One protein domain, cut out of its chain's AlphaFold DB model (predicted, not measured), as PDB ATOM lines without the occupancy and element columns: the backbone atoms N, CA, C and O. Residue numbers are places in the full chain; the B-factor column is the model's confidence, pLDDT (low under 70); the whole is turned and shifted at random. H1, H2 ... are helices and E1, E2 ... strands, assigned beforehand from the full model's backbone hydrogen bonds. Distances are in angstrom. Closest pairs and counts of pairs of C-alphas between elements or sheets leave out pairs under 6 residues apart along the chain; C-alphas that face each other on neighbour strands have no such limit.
ATOM      1  N   VAL A  62      25.034  29.787  37.556       95.69
ATOM      2  CA  VAL A  62      26.440  29.863  37.976       95.69
ATOM      3  C   VAL A  62      27.264  30.583  36.915       95.69
ATOM      4  O   VAL A  62      27.072  30.372  35.720       95.69
ATOM      5  N   VAL A  63      28.195  31.426  37.355       95.06
ATOM      6  CA  VAL A  63      29.231  32.010  36.500       95.06
ATOM      7  C   VAL A  63      30.572  31.409  36.887       95.06
ATOM      8  O   VAL A  63      30.921  31.389  38.065       95.06
ATOM      9  N   THR A  64      31.337  30.942  35.906       92.56
ATOM     10  CA  THR A  64      32.648  30.328  36.149       92.56
ATOM     11  C   THR A  64      33.772  31.298  35.807       92.56
ATOM     12  O   THR A  64      33.891  31.739  34.661       92.56
ATOM     13  N   GLY A  65      34.606  31.609  36.802       89.88
ATOM     14  CA  GLY A  65      35.782  32.472  36.653       89.88
ATOM     15  C   GLY A  65      37.083  31.742  36.311       89.88
ATOM     16  O   GLY A  65      38.051  32.390  35.920       89.88
ATOM     17  N   TYR A  66      37.102  30.417  36.462       88.38
ATOM     18  CA  TYR A  66      38.298  29.583  36.386       88.38
ATOM     19  C   TYR A  66      38.000  28.285  35.627       88.38
ATOM     20  O   TYR A  66      36.921  27.707  35.791       88.38
ATOM     21  N   HIS A  67      38.935  27.848  34.782       90.12
ATOM     22  CA  HIS A  67      38.725  26.752  33.836       90.12
ATOM     23  C   HIS A  67      38.454  25.393  34.526       90.12
ATOM     24  O   HIS A  67      37.397  24.819  34.253       90.12
ATOM     25  N   PRO A  68      39.246  24.945  35.523       90.69
ATOM     26  CA  PRO A  68      38.953  23.715  36.271       90.69
ATOM     27  C   PRO A  68      37.579  23.689  36.956       90.69
ATOM     28  O   PRO A  68      36.932  22.644  37.043       90.69
ATOM     29  N   SER A  69      37.095  24.837  37.438       91.12
ATOM     30  CA  SER A  69      35.763  24.932  38.050       91.12
ATOM     31  C   SER A  69      34.651  24.692  37.028       91.12
ATOM     32  O   SER A  69      33.658  24.040  37.346       91.12
ATOM     33  N   LEU A  70      34.819  25.188  35.797       93.69
ATOM     34  CA  LEU A  70      33.891  24.914  34.701       93.69
ATOM     35  C   LEU A  70      33.916  23.430  34.329       93.69
ATOM     36  O   LEU A  70      32.853  22.818  34.254       93.69
ATOM     37  N   GLU A  71      35.098  22.834  34.164       93.62
ATOM     38  CA  GLU A  71      35.218  21.414  33.814       93.62
ATOM     39  C   GLU A  71      34.613  20.491  34.875       93.62
ATOM     40  O   GLU A  71      33.978  19.486  34.549       93.62
ATOM     41  N   THR A  72      34.743  20.863  36.152       93.81
ATOM     42  CA  THR A  72      34.114  20.147  37.267       93.81
ATOM     43  C   THR A  72      32.590  20.171  37.144       93.81
ATOM     44  O   THR A  72      31.944  19.132  37.263       93.81
ATOM     45  N   LEU A  73      31.991  21.331  36.854       95.12
ATOM     46  CA  LEU A  73      30.542  21.429  36.651       95.12
ATOM     47  C   LEU A  73      30.076  20.625  35.430       95.12
ATOM     48  O   LEU A  73      29.035  19.972  35.496       95.12
ATOM     49  N   LEU A  74      30.846  20.635  34.340       94.75
ATOM     50  CA  LEU A  74      30.542  19.834  33.155       94.75
ATOM     51  C   LEU A  74      30.637  18.329  33.438       94.75
ATOM     52  O   LEU A  74      29.744  17.585  33.038       94.75
ATOM     53  N   ALA A  75      31.655  17.884  34.178       94.50
ATOM     54  CA  ALA A  75      31.819  16.485  34.575       94.50
ATOM     55  C   ALA A  75      30.677  15.991  35.480       94.50
ATOM     56  O   ALA A  75      30.290  14.828  35.408       94.50
ATOM     57  N   LEU A  76      30.102  16.881  36.294       94.12
ATOM     58  CA  LEU A  76      28.927  16.600  37.125       94.12
ATOM     59  C   LEU A  76      27.596  16.660  36.352       94.12
ATOM     60  O   LEU A  76      26.537  16.479  36.952       94.12
ATOM     61  N   GLY A  77      27.615  16.937  35.043       93.81
ATOM     62  CA  GLY A  77      26.406  17.075  34.226       93.81
ATOM     63  C   GLY A  77      25.612  18.357  34.503       93.81
ATOM     64  O   GLY A  77      24.433  18.439  34.175       93.81
ATOM     65  N   LEU A  78      26.234  19.373  35.107       95.50
ATOM     66  CA  LEU A  78      25.586  20.627  35.517       95.50
ATOM     67  C   LEU A  78      25.756  21.761  34.495       95.50
ATOM     68  O   LEU A  78      25.557  22.928  34.837       95.50
ATOM     69  N   GLY A  79      26.108  21.437  33.247       94.00
ATOM     70  CA  GLY A  79      26.358  22.421  32.186       94.00
ATOM     71  C   GLY A  79      25.202  23.402  31.969       94.00
ATOM     72  O   GLY A  79      25.442  24.599  31.841       94.00
ATOM     73  N   ASP A  80      23.957  22.930  32.063       94.94
ATOM     74  CA  ASP A  80      22.749  23.754  31.878       94.94
ATOM     75  C   ASP A  80      22.571  24.848  32.942       94.94
ATOM     76  O   ASP A  80      21.795  25.787  32.761       94.94
ATOM     77  N   ARG A  81      23.288  24.755  34.069       96.12
ATOM     78  CA  ARG A  81      23.262  25.767  35.135       96.12
ATOM     79  C   ARG A  81      24.295  26.870  34.924       96.12
ATOM     80  O   ARG A  81      24.279  27.858  35.660       96.12
ATOM     81  N   ILE A  82      25.206  26.724  33.962       96.38
ATOM     82  CA  ILE A  82      26.267  27.699  33.709       96.38
ATOM     83  C   ILE A  82      25.698  28.831  32.848       96.38
ATOM     84  O   ILE A  82      25.473  28.687  31.651       96.38
ATOM     85  N   ALA A  83      25.475  29.987  33.468       96.38
ATOM     86  CA  ALA A  83      24.915  31.165  32.813       96.38
ATOM     87  C   ALA A  83      25.966  31.972  32.035       96.38
ATOM     88  O   ALA A  83      25.621  32.786  31.179       96.38
ATOM     89  N   GLY A  84      27.250  31.774  32.338       94.56
ATOM     90  CA  GLY A  84      28.340  32.420  31.626       94.56
ATOM     91  C   GLY A  84      29.710  32.059  32.182       94.56
ATOM     92  O   GLY A  84      29.845  31.529  33.285       94.56
ATOM     93  N   ARG A  85      30.738  32.387  31.407       92.50
ATOM     94  CA  ARG A  85      32.139  32.151  31.750       92.50
ATOM     95  C   ARG A  85      33.002  33.381  31.518       92.50
ATOM     96  O   ARG A  85      32.687  34.245  30.693       92.50
ATOM     97  N   THR A  86      34.121  33.439  32.222       89.94
ATOM     98  CA  THR A  86      35.208  34.357  31.891       89.94
ATOM     99  C   THR A  86      36.031  33.833  30.712       89.94
ATOM    100  O   THR A  86      35.862  32.701  30.249       89.94
ATOM    101  N   PHE A  87      36.906  34.687  30.185       83.19
ATOM    102  CA  PHE A  87      37.971  34.251  29.295       83.19
ATOM    103  C   PHE A  87      39.082  33.586  30.106       83.19
ATOM    104  O   PHE A  87      39.609  34.188  31.042       83.19
ATOM    105  N   PHE A  88      39.474  32.387  29.694       78.94
ATOM    106  CA  PHE A  88      40.708  31.740  30.115       78.94
ATOM    107  C   PHE A  88      41.504  31.349  28.866       78.94
ATOM    108  O   PHE A  88      40.923  30.971  27.851       78.94
ATOM    109  N   GLY A  89      42.831  31.502  28.921       70.81
ATOM    110  CA  GLY A  89      43.738  31.250  27.790       70.81
ATOM    111  C   GLY A  89      44.063  29.769  27.555       70.81
ATOM    112  O   GLY A  89      44.872  29.444  26.690       70.81
ATOM    113  N   GLU A  90      43.463  28.881  28.342       73.75
ATOM    114  CA  GLU A  90      43.644  27.435  28.274       73.75
ATOM    115  C   GLU A  90      42.734  26.826  27.198       73.75
ATOM    116  O   GLU A  90      41.614  27.285  26.971       73.75
ATOM    117  N   SER A  91      43.233  25.799  26.506       71.50
ATOM    118  CA  SER A  91      42.526  25.132  25.397       71.50
ATOM    119  C   SER A  91      42.424  23.613  25.547       71.50
ATOM    120  O   SER A  91      41.773  22.960  24.729       71.50
ATOM    121  N   ALA A  92      43.058  23.048  26.575       82.62
ATOM    122  CA  ALA A  92      42.947  21.634  26.896       82.62
ATOM    123  C   ALA A  92      41.661  21.410  27.694       82.62
ATOM    124  O   ALA A  92      41.507  22.025  28.738       82.62
ATOM    125  N   PHE A  93      40.780  20.537  27.206       86.19
ATOM    126  CA  PHE A  93      39.536  20.154  27.877       86.19
ATOM    127  C   PHE A  93      39.520  18.652  28.153       86.19
ATOM    128  O   PHE A  93      40.081  17.869  27.378       86.19
ATOM    129  N   LEU A  94      38.792  18.235  29.185       88.25
ATOM    130  CA  LEU A  94      38.408  16.842  29.374       88.25
ATOM    131  C   LEU A  94      37.638  16.310  28.141       88.25
ATOM    132  O   LEU A  94      36.917  17.066  27.472       88.25
ATOM    133  N   PRO A  95      37.757  15.005  27.822       89.38
ATOM    134  CA  PRO A  95      37.091  14.415  26.663       89.38
ATOM    135  C   PRO A  95      35.586  14.716  26.634       89.38
ATOM    136  O   PRO A  95      34.880  14.515  27.618       89.38
ATOM    137  N   GLY A  96      35.092  15.198  25.490       88.75
ATOM    138  CA  GLY A  96      33.668  15.476  25.273       88.75
ATOM    139  C   GLY A  96      33.145  16.798  25.850       88.75
ATOM    140  O   GLY A  96      31.992  17.135  25.602       88.75
ATOM    141  N   GLN A  97      33.955  17.587  26.563       91.81
ATOM    142  CA  GLN A  97      33.472  18.830  27.186       91.81
ATOM    143  C   GLN A  97      33.539  20.064  26.277       91.81
ATOM    144  O   GLN A  97      32.787  21.021  26.477       91.81
ATOM    145  N   LYS A  98      34.402  20.037  25.253       89.50
ATOM    146  CA  LYS A  98      34.659  21.191  24.380       89.50
ATOM    147  C   LYS A  98      33.396  21.738  23.705       89.50
ATOM    148  O   LYS A  98      33.210  22.949  23.656       89.50
ATOM    149  N   GLU A  99      32.524  20.868  23.204       90.75
ATOM    150  CA  GLU A  99      31.313  21.311  22.502       90.75
ATOM    151  C   GLU A  99      30.366  22.080  23.435       90.75
ATOM    152  O   GLU A  99      29.813  23.112  23.058       90.75
ATOM    153  N   THR A 100      30.205  21.607  24.672       91.38
ATOM    154  CA  THR A 100      29.400  22.296  25.687       91.38
ATOM    155  C   THR A 100      30.049  23.613  26.087       91.38
ATOM    156  O   THR A 100      29.368  24.632  26.157       91.38
ATOM    157  N   TYR A 101      31.369  23.622  26.280       90.31
ATOM    158  CA  TYR A 101      32.127  24.834  26.573       90.31
ATOM    159  C   TYR A 101      31.937  25.932  25.516       90.31
ATOM    160  O   TYR A 101      31.689  27.091  25.863       90.31
ATOM    161  N   ASP A 102      32.014  25.570  24.232       90.69
ATOM    162  CA  ASP A 102      31.906  26.513  23.115       90.69
ATOM    163  C   ASP A 102      30.515  27.179  23.052       90.69
ATOM    164  O   ASP A 102      30.385  28.294  22.543       90.69
ATOM    165  N   LYS A 103      29.482  26.539  23.619       92.81
ATOM    166  CA  LYS A 103      28.112  27.071  23.709       92.81
ATOM    167  C   LYS A 103      27.900  28.017  24.898       92.81
ATOM    168  O   LYS A 103      26.939  28.786  24.889       92.81
ATOM    169  N   ILE A 104      28.760  27.985  25.920       93.50
ATOM    170  CA  ILE A 104      28.592  28.810  27.126       93.50
ATOM    171  C   ILE A 104      28.974  30.269  26.815       93.50
ATOM    172  O   ILE A 104      30.096  30.522  26.358       93.50
ATOM    173  N   PRO A 105      28.104  31.257  27.117       93.75
ATOM    174  CA  PRO A 105      28.392  32.664  26.862       93.75
ATOM    175  C   PRO A 105      29.659  33.156  27.572       93.75
ATOM    176  O   PRO A 105      29.771  33.096  28.799       93.75
ATOM    177  N   GLN A 106      30.599  33.720  26.812       91.88
ATOM    178  CA  GLN A 106      31.754  34.423  27.369       91.88
ATOM    179  C   GLN A 106      31.352  35.845  27.777       91.88
ATOM    180  O   GLN A 106      31.283  36.751  26.944       91.88
ATOM    181  N   ILE A 107      31.088  36.045  29.066       90.69
ATOM    182  CA  ILE A 107      30.609  37.327  29.603       90.69
ATOM    183  C   ILE A 107      31.752  38.303  29.908       90.69
ATOM    184  O   ILE A 107      31.575  39.515  29.803       90.69
ATOM    185  N   VAL A 108      32.947  37.788  30.214       83.00
ATOM    186  CA  VAL A 108      34.165  38.597  30.360       83.00
ATOM    187  C   VAL A 108      35.070  38.315  29.170       83.00
ATOM    188  O   VAL A 108      35.580  37.207  29.010       83.00
ATOM    189  N   ARG A 109      35.241  39.322  28.311       75.06
ATOM    190  CA  ARG A 109      35.996  39.193  27.057       75.06
ATOM    191  C   ARG A 109      37.509  39.174  27.265       75.06
ATOM    192  O   ARG A 109      38.184  38.402  26.601       75.06
ATOM    193  N   GLU A 110      38.016  39.988  28.185       70.06
ATOM    194  CA  GLU A 110      39.449  40.128  28.440       70.06
ATOM    195  C   GLU A 110      39.669  40.628  29.876       70.06
ATOM    196  O   GLU A 110      39.016  41.584  30.304       70.06
ATOM    197  N   PHE A 111      40.597  40.018  30.621       65.44
ATOM    198  CA  PHE A 111      41.098  40.590  31.875       65.44
ATOM    199  C   PHE A 111      42.102  41.702  31.540       65.44
ATOM    200  O   PHE A 111      43.314  41.502  31.519       65.44
ATOM    201  N   ARG A 112      41.593  42.896  31.225       62.47
ATOM    202  CA  ARG A 112      42.424  44.088  31.007       62.47
ATOM    203  C   ARG A 112      42.878  44.641  32.353       62.47
ATOM    204  O   ARG A 112      42.201  45.481  32.941       62.47
ATOM    205  N   LEU A 113      44.046  44.209  32.825       66.12
ATOM    206  CA  LEU A 113      44.751  44.976  33.852       66.12
ATOM    207  C   LEU A 113      45.125  46.344  33.250       66.12
ATOM    208  O   LEU A 113      45.598  46.396  32.107       66.12
ATOM    209  N   PRO A 114      44.922  47.465  33.968       72.00
ATOM    210  CA  PRO A 114      45.420  48.761  33.529       72.00
ATOM    211  C   PRO A 114      46.909  48.656  33.195       72.00
ATOM    212  O   PRO A 114      47.657  48.020  33.935       72.00
ATOM    213  N   ARG A 115      47.370  49.298  32.115       66.50
ATOM    214  CA  ARG A 115      48.796  49.264  31.722       66.50
ATOM    215  C   ARG A 115      49.728  49.662  32.871       66.50
ATOM    216  O   ARG A 115      50.796  49.082  33.007       66.50
ATOM    217  N   ALA A 116      49.288  50.594  33.718       64.31
ATOM    218  CA  ALA A 116      49.999  50.982  34.933       64.31
ATOM    219  C   ALA A 116      50.111  49.834  35.952       64.31
ATOM    220  O   ALA A 116      51.177  49.627  36.517       64.31
ATOM    221  N   LEU A 117      49.047  49.048  36.146       68.75
ATOM    222  CA  LEU A 117      49.048  47.884  37.034       68.75
ATOM    223  C   LEU A 117      49.900  46.743  36.467       68.75
ATOM    224  O   LEU A 117      50.651  46.127  37.210       68.75
ATOM    225  N   LEU A 118      49.852  46.500  35.154       69.81
ATOM    226  CA  LEU A 118      50.736  45.528  34.505       69.81
ATOM    227  C   LEU A 118      52.214  45.934  34.647       69.81
ATOM    228  O   LEU A 118      53.043  45.099  34.988       69.81
ATOM    229  N   ALA A 119      52.537  47.215  34.452       67.81
ATOM    230  CA  ALA A 119      53.889  47.736  34.647       67.81
ATOM    231  C   ALA A 119      54.356  47.617  36.111       67.81
ATOM    232  O   ALA A 119      55.493  47.223  36.361       67.81
ATOM    233  N   LEU A 120      53.470  47.894  37.074       67.25
ATOM    234  CA  LEU A 120      53.741  47.713  38.504       67.25
ATOM    235  C   LEU A 120      53.963  46.238  38.868       67.25
ATOM    236  O   LEU A 120      54.893  45.930  39.605       67.25
ATOM    237  N   LEU A 121      53.158  45.320  38.329       64.75
ATOM    238  CA  LEU A 121      53.268  43.884  38.606       64.75
ATOM    239  C   LEU A 121      54.502  43.251  37.960       64.75
ATOM    240  O   LEU A 121      55.117  42.391  38.577       64.75
ATOM    241  N   VAL A 122      54.921  43.696  36.774       66.94
ATOM    242  CA  VAL A 122      56.200  43.262  36.179       66.94
ATOM    243  C   VAL A 122      57.391  43.774  37.004       66.94
ATOM    244  O   VAL A 122      58.407  43.092  37.094       66.94
ATOM    245  N   GLY A 123      57.250  44.921  37.678       58.88
ATOM    246  CA  GLY A 123      58.238  45.423  38.639       58.88
ATOM    247  C   GLY A 123      58.212  44.735  40.014       58.88
ATOM    248  O   GLY A 123      59.240  44.675  40.680       58.88
ATOM    249  N   ALA A 124      57.065  44.190  40.435       58.78
ATOM    250  CA  ALA A 124      56.836  43.611  41.769       58.78
ATOM    251  C   ALA A 124      56.647  42.073  41.770       58.78
ATOM    252  O   ALA A 124      56.246  41.481  42.777       58.78
ATOM    253  N   GLY A 125      56.904  41.423  40.634       58.75
ATOM    254  CA  GLY A 125      56.254  40.172  40.228       58.75
ATOM    255  C   GLY A 125      56.622  38.875  40.945       58.75
ATOM    256  O   GLY A 125      55.984  37.869  40.654       58.75
ATOM    257  N   LEU A 126      57.584  38.844  41.875       52.22
ATOM    258  CA  LEU A 126      57.865  37.609  42.628       52.22
ATOM    259  C   LEU A 126      57.177  37.532  44.000       52.22
ATOM    260  O   LEU A 126      56.898  36.429  44.457       52.22
ATOM    261  N   SER A 127      56.846  38.657  44.644       52.38
ATOM    262  CA  SER A 127      56.314  38.626  46.020       52.38
ATOM    263  C   SER A 127      54.786  38.590  46.091       52.38
ATOM    264  O   SER A 127      54.221  37.981  46.996       52.38
ATOM    265  N   VAL A 128      54.094  39.216  45.137       54.47
ATOM    266  CA  VAL A 128      52.625  39.357  45.199       54.47
ATOM    267  C   VAL A 128      51.904  38.072  44.780       54.47
ATOM    268  O   VAL A 128      50.847  37.760  45.319       54.47
ATOM    269  N   VAL A 129      52.493  37.281  43.875       51.91
ATOM    270  CA  VAL A 129      51.920  35.987  43.457       51.91
ATOM    271  C   VAL A 129      51.940  34.974  44.608       51.91
ATOM    272  O   VAL A 129      51.002  34.194  44.736       51.91
ATOM    273  N   GLY A 130      52.949  35.037  45.487       47.50
ATOM    274  CA  GLY A 130      52.978  34.264  46.731       47.50
ATOM    275  C   GLY A 130      51.853  34.670  47.682       47.50
ATOM    276  O   GLY A 130      51.074  33.817  48.085       47.50
TER     277      GLY A 130
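This is residues 62 to 130 of the 137 residues of the protein "Iron chelate uptake ABC transporter family permease subunit" of Nonomuraea sp. PA05 (UniProt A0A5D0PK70). Strands E1 and E2 with helices H1 and H2 make a small head; far from it H3, within residues 114 to 128, ends a long link. The 69 printed residues, under half in named elements, run E1, H1, E2, H2, H3: mixed class, sheet E1 = E2 parallel. The whole is loose, radius of gyration of the C-alphas 15.1 A, spanning 42 by 22 by 19 A.

Find C-alpha 62 at (26.440, 29.863, 37.976), where E1, residues 62 to 64, starts its 6.5 A. Then come H1, 67 to 75, 12.4 A; E2, 82 to 85, 7.6 A; H2, 98 to 103, 8.8 A; and H3, 115 to 124, 14.1 A, ending at C-alpha 124, (56.836, 43.611, 41.769).

E1, H1, E2 form a strand-helix-strand unit, parallel strands joined through a helix, crossover right-handed; N 83 and O 62, 2.8 A, are within hydrogen-bond range. H1 and H2 are close but not clearly touching: closest C-alphas Leu 74 and Thr 100, 7.9 A. H3 is apart from these four. Every helix O i to N i+4 pair is within range.

The printed part has no cut. Links E2 to H2 and H2 to H3 are long. pLDDT is under 70 at residues 111 to 113 and 115 to 130.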